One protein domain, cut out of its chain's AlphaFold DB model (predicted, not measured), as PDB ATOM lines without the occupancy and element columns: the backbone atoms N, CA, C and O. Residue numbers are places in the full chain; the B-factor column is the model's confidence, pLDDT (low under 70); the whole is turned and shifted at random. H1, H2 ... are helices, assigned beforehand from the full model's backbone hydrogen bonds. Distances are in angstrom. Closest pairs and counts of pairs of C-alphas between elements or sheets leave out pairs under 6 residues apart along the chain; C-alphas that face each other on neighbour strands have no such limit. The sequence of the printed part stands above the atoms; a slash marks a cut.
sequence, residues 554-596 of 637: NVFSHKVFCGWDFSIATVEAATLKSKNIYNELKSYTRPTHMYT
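This is residues 554 to 596 of the 637 residues of the protein "Hypothetical protein" of Timema bartmani (UniProt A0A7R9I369). An open, lopsided U: the short helix H1 leads through a turn of residues 562 to 570 into the long helix H2, which folds back beside H1, and residues 589 to 596 stick out as a tail that adds to the length. The 43 printed residues hold two named helices, H1 then H2, and no named strand; the class is all helix. The whole is loose, with a radius of gyration of the C-alphas of 12.9 A, and spans 43 by 22 by 9 A.

H1, residues 555 to 561, and H2, residues 571 to 589, are near each other, with 7 pairs of C-alphas within 10 A; their closest C-alphas are 8.0 A apart. The short link between them has 9 residues. In both helices every O i to N i+4 pair is within hydrogen-bond range.

H1 begins at C-alpha 555 (-54.930, -26.847, 9.235) and is 10.2 A long. H2 measures 26.5 A from C-alpha 571 (-48.789, -9.376, -9.370) to C-alpha 589 (-43.531, -30.683, 5.554).

The two C-alphas farthest apart, of Ala 569 and Thr 596, are 43.4 A apart. The printed part has no cut. pLDDT is under 70 at residues 554 to 556, 558 and 589 to 596.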
ATOM      1  N   ASN A 554     -57.086 -30.524   9.774       56.97
ATOM      2  CA  ASN A 554     -57.797 -29.459   9.047       56.97
ATOM      3  C   ASN A 554     -56.990 -28.162   8.842       56.97
ATOM      4  O   ASN A 554     -57.392 -27.320   8.042       56.97
ATOM      5  N   VAL A 555     -55.823 -27.999   9.484       62.12
ATOM      6  CA  VAL A 555     -54.930 -26.847   9.235       62.12
ATOM      7  C   VAL A 555     -54.572 -26.718   7.748       62.12
ATOM      8  O   VAL A 555     -54.575 -25.611   7.214       62.12
ATOM      9  N   PHE A 556     -54.311 -27.832   7.056       67.19
ATOM     10  CA  PHE A 556     -53.958 -27.810   5.633       67.19
ATOM     11  C   PHE A 556     -55.143 -27.474   4.722       67.19
ATOM     12  O   PHE A 556     -54.974 -26.693   3.791       67.19
ATOM     13  N   SER A 557     -56.334 -28.025   4.977       73.50
ATOM     14  CA  SER A 557     -57.523 -27.734   4.166       73.50
ATOM     15  C   SER A 557     -57.952 -26.278   4.337       73.50
ATOM     16  O   SER A 557     -58.085 -25.573   3.341       73.50
ATOM     17  N   HIS A 558     -58.059 -25.786   5.575       68.94
ATOM     18  CA  HIS A 558     -58.397 -24.386   5.841       68.94
ATOM     19  C   HIS A 558     -57.372 -23.413   5.229       68.94
ATOM     20  O   HIS A 558     -57.771 -22.490   4.523       68.94
ATOM     21  N   LYS A 559     -56.057 -23.646   5.389       72.56
ATOM     22  CA  LYS A 559     -55.020 -22.780   4.785       72.56
ATOM     23  C   LYS A 559     -54.951 -22.838   3.253       72.56
ATOM     24  O   LYS A 559     -54.444 -21.900   2.650       72.56
ATOM     25  N   VAL A 560     -55.441 -23.906   2.619       75.12
ATOM     26  CA  VAL A 560     -55.544 -23.988   1.151       75.12
ATOM     27  C   VAL A 560     -56.812 -23.291   0.651       75.12
ATOM     28  O   VAL A 560     -56.713 -22.462  -0.249       75.12
ATOM     29  N   PHE A 561     -57.979 -23.556   1.247       74.00
ATOM     30  CA  PHE A 561     -59.243 -22.945   0.812       74.00
ATOM     31  C   PHE A 561     -59.319 -21.444   1.135       74.00
ATOM     32  O   PHE A 561     -59.665 -20.656   0.263       74.00
ATOM     33  N   CYS A 562     -58.898 -21.025   2.331       71.56
ATOM     34  CA  CYS A 562     -58.754 -19.608   2.698       71.56
ATOM     35  C   CYS A 562     -57.404 -19.006   2.245       71.56
ATOM     36  O   CYS A 562     -57.057 -17.888   2.621       71.56
ATOM     37  N   GLY A 563     -56.625 -19.751   1.451       72.38
ATOM     38  CA  GLY A 563     -55.423 -19.263   0.770       72.38
ATOM     39  C   GLY A 563     -55.723 -18.549  -0.553       72.38
ATOM     40  O   GLY A 563     -54.863 -17.822  -1.053       72.38
ATOM     41  N   TRP A 564     -56.928 -18.733  -1.110       74.88
ATOM     42  CA  TRP A 564     -57.448 -17.920  -2.210       74.88
ATOM     43  C   TRP A 564     -57.970 -16.581  -1.689       74.88
ATOM     44  O   TRP A 564     -58.758 -16.522  -0.750       74.88
ATOM     45  N   ASP A 565     -57.504 -15.509  -2.319       77.81
ATOM     46  CA  ASP A 565     -57.723 -14.129  -1.911       77.81
ATOM     47  C   ASP A 565     -57.886 -13.294  -3.186       77.81
ATOM     48  O   ASP A 565     -56.914 -13.007  -3.888       77.81
ATOM     49  N   PHE A 566     -59.136 -12.978  -3.525       74.50
ATOM     50  CA  PHE A 566     -59.491 -12.254  -4.749       74.50
ATOM     51  C   PHE A 566     -59.241 -10.738  -4.647       74.50
ATOM     52  O   PHE A 566     -59.408 -10.033  -5.637       74.50
ATOM     53  N   SER A 567     -58.809 -10.228  -3.484       80.44
ATOM     54  CA  SER A 567     -58.501  -8.800  -3.293       80.44
ATOM     55  C   SER A 567     -57.111  -8.392  -3.811       80.44
ATOM     56  O   SER A 567     -56.770  -7.208  -3.842       80.44
ATOM     57  N   ILE A 568     -56.287  -9.359  -4.233       81.25
ATOM     58  CA  ILE A 568     -54.896  -9.131  -4.641       81.25
ATOM     59  C   ILE A 568     -54.829  -8.571  -6.072       81.25
ATOM     60  O   ILE A 568     -54.673  -9.308  -7.042       81.25
ATOM     61  N   ALA A 569     -54.890  -7.243  -6.192       83.19
ATOM     62  CA  ALA A 569     -54.799  -6.539  -7.474       83.19
ATOM     63  C   ALA A 569     -53.387  -6.525  -8.104       83.19
ATOM     64  O   ALA A 569     -53.261  -6.341  -9.314       83.19
ATOM     65  N   THR A 570     -52.310  -6.701  -7.321       90.44
ATOM     66  CA  THR A 570     -50.926  -6.583  -7.821       90.44
ATOM     67  C   THR A 570     -50.206  -7.929  -7.933       90.44
ATOM     68  O   THR A 570     -50.196  -8.754  -7.015       90.44
ATOM     69  N   VAL A 571     -49.530  -8.136  -9.070       89.19
ATOM     70  CA  VAL A 571     -48.789  -9.376  -9.370       89.19
ATOM     71  C   VAL A 571     -47.699  -9.642  -8.328       89.19
ATOM     72  O   VAL A 571     -47.513 -10.781  -7.901       89.19
ATOM     73  N   GLU A 572     -47.004  -8.603  -7.859       89.62
ATOM     74  CA  GLU A 572     -45.945  -8.742  -6.855       89.62
ATOM     75  C   GLU A 572     -46.472  -9.304  -5.532       89.62
ATOM     76  O   GLU A 572     -45.912 -10.286  -5.026       89.62
ATOM     77  N   ALA A 573     -47.591  -8.764  -5.030       87.12
ATOM     78  CA  ALA A 573     -48.267  -9.254  -3.834       87.12
ATOM     79  C   ALA A 573     -48.766 -10.697  -4.014       87.12
ATOM     80  O   ALA A 573     -48.613 -11.507  -3.098       87.12
ATOM     81  N   ALA A 574     -49.248 -11.070  -5.205       87.56
ATOM     82  CA  ALA A 574     -49.593 -12.458  -5.516       87.56
ATOM     83  C   ALA A 574     -48.362 -13.386  -5.460       87.56
ATOM     84  O   ALA A 574     -48.436 -14.482  -4.887       87.56
ATOM     85  N   THR A 575     -47.190 -12.956  -5.960       89.06
ATOM     86  CA  THR A 575     -45.953 -13.745  -5.787       89.06
ATOM     87  C   THR A 575     -45.504 -13.809  -4.328       89.06
ATOM     88  O   THR A 575     -44.957 -14.827  -3.913       89.06
ATOM     89  N   LEU A 576     -45.724 -12.760  -3.530       90.88
ATOM     90  CA  LEU A 576     -45.333 -12.717  -2.120       90.88
ATOM     91  C   LEU A 576     -46.241 -13.616  -1.266       90.88
ATOM     92  O   LEU A 576     -45.732 -14.454  -0.521       90.88
ATOM     93  N   LYS A 577     -47.567 -13.530  -1.440       86.69
ATOM     94  CA  LYS A 577     -48.561 -14.394  -0.780       86.69
ATOM     95  C   LYS A 577     -48.308 -15.870  -1.101       86.69
ATOM     96  O   LYS A 577     -48.224 -16.687  -0.185       86.69
ATOM     97  N   SER A 578     -48.091 -16.212  -2.373       87.00
ATOM     98  CA  SER A 578     -47.791 -17.594  -2.785       87.00
ATOM     99  C   SER A 578     -46.431 -18.097  -2.277       87.00
ATOM    100  O   SER A 578     -46.352 -19.234  -1.811       87.00
ATOM    101  N   LYS A 579     -45.378 -17.260  -2.256       91.00
ATOM    102  CA  LYS A 579     -44.098 -17.578  -1.584       91.00
ATOM    103  C   LYS A 579     -44.285 -17.813  -0.080       91.00
ATOM    104  O   LYS A 579     -43.656 -18.722   0.459       91.00
ATOM    105  N   ASN A 580     -45.141 -17.037   0.590       86.94
ATOM    106  CA  ASN A 580     -45.411 -17.191   2.020       86.94
ATOM    107  C   ASN A 580     -46.153 -18.505   2.318       86.94
ATOM    108  O   ASN A 580     -45.652 -19.328   3.080       86.94
ATOM    109  N   ILE A 581     -47.265 -18.774   1.621       87.00
ATOM    110  CA  ILE A 581     -48.021 -20.037   1.729       87.00
ATOM    111  C   ILE A 581     -47.113 -21.243   1.426       87.00
ATOM    112  O   ILE A 581     -47.123 -22.232   2.160       87.00
ATOM    113  N   TYR A 582     -46.264 -21.156   0.396       86.12
ATOM    114  CA  TYR A 582     -45.261 -22.184   0.105       86.12
ATOM    115  C   TYR A 582     -44.261 -22.371   1.256       86.12
ATOM    116  O   TYR A 582     -43.957 -23.509   1.612       86.12
ATOM    117  N   ASN A 583     -43.755 -21.292   1.859       87.38
ATOM    118  CA  ASN A 583     -42.811 -21.364   2.974       87.38
ATOM    119  C   ASN A 583     -43.445 -21.925   4.259       87.38
ATOM    120  O   ASN A 583     -42.776 -22.691   4.955       87.38
ATOM    121  N   GLU A 584     -44.718 -21.633   4.539       81.56
ATOM    122  CA  GLU A 584     -45.470 -22.275   5.623       81.56
ATOM    123  C   GLU A 584     -45.688 -23.769   5.358       81.56
ATOM    124  O   GLU A 584     -45.291 -24.609   6.162       81.56
ATOM    125  N   LEU A 585     -46.243 -24.147   4.202       82.12
ATOM    126  CA  LEU A 585     -46.439 -25.562   3.854       82.12
ATOM    127  C   LEU A 585     -45.109 -26.339   3.866       82.12
ATOM    128  O   LEU A 585     -45.063 -27.511   4.246       82.12
ATOM    129  N   LYS A 586     -43.999 -25.672   3.531       82.81
ATOM    130  CA  LYS A 586     -42.625 -26.183   3.625       82.81
ATOM    131  C   LYS A 586     -42.073 -26.233   5.052       82.81
ATOM    132  O   LYS A 586     -41.188 -27.047   5.298       82.81
ATOM    133  N   SER A 587     -42.550 -25.414   5.992       75.19
ATOM    134  CA  SER A 587     -42.181 -25.535   7.409       75.19
ATOM    135  C   SER A 587     -42.883 -26.734   8.053       75.19
ATOM    136  O   SER A 587     -42.224 -27.500   8.751       75.19
ATOM    137  N   TYR A 588     -44.155 -26.978   7.713       70.56
ATOM    138  CA  TYR A 588     -44.913 -28.152   8.166       70.56
ATOM    139  C   TYR A 588     -44.465 -29.477   7.518       70.56
ATOM    140  O   TYR A 588     -44.544 -30.522   8.156       70.56
ATOM    141  N   THR A 589     -44.002 -29.464   6.259       64.81
ATOM    142  CA  THR A 589     -43.531 -30.683   5.554       64.81
ATOM    143  C   THR A 589     -42.036 -30.968   5.710       64.81
ATOM    144  O   THR A 589     -41.587 -32.077   5.412       64.81
ATOM    145  N   ARG A 590     -41.244 -30.014   6.217       59.84
ATOM    146  CA  ARG A 590     -39.908 -30.312   6.751       59.84
ATOM    147  C   ARG A 590     -40.065 -31.175   8.011       59.84
ATOM    148  O   ARG A 590     -40.832 -30.793   8.891       59.84
ATOM    149  N   PRO A 591     -39.316 -32.283   8.167       50.78
ATOM    150  CA  PRO A 591     -39.273 -32.989   9.441       50.78
ATOM    151  C   PRO A 591     -38.685 -32.054  10.504       50.78
ATOM    152  O   PRO A 591     -37.519 -31.657  10.441       50.78
ATOM    153  N   THR A 592     -39.512 -31.668  11.472       44.00
ATOM    154  CA  THR A 592     -39.154 -30.748  12.551       44.00
ATOM    155  C   THR A 592     -38.208 -31.435  13.539       44.00
ATOM    156  O   THR A 592     -38.616 -32.076  14.504       44.00
ATOM    157  N   HIS A 593     -36.902 -31.257  13.317       39.00
ATOM    158  CA  HIS A 593     -35.823 -31.782  14.171       39.00
ATOM    159  C   HIS A 593     -35.876 -31.315  15.647       39.00
ATOM    160  O   HIS A 593     -35.125 -31.817  16.480       39.00
ATOM    161  N   MET A 594     -36.786 -30.402  16.001       37.03
ATOM    162  CA  MET A 594     -36.979 -29.901  17.367       37.03
ATOM    163  C   MET A 594     -37.825 -30.815  18.275       37.03
ATOM    164  O   MET A 594     -38.039 -30.475  19.432       37.03
ATOM    165  N   TYR A 595     -38.244 -31.996  17.804       37.03
ATOM    166  CA  TYR A 595     -38.872 -33.029  18.649       37.03
ATOM    167  C   TYR A 595     -37.944 -34.208  19.004       37.03
ATOM    168  O   TYR A 595     -38.371 -35.143  19.675       37.03
ATOM    169  N   THR A 596     -36.670 -34.186  18.586       31.80
ATOM    170  CA  THR A 596     -35.716 -35.292  18.841       31.80
ATOM    171  C   THR A 596     -34.761 -35.085  20.025       31.80
ATOM    172  O   THR A 596     -33.984 -35.988  20.330       31.80
TER     173      THR A 596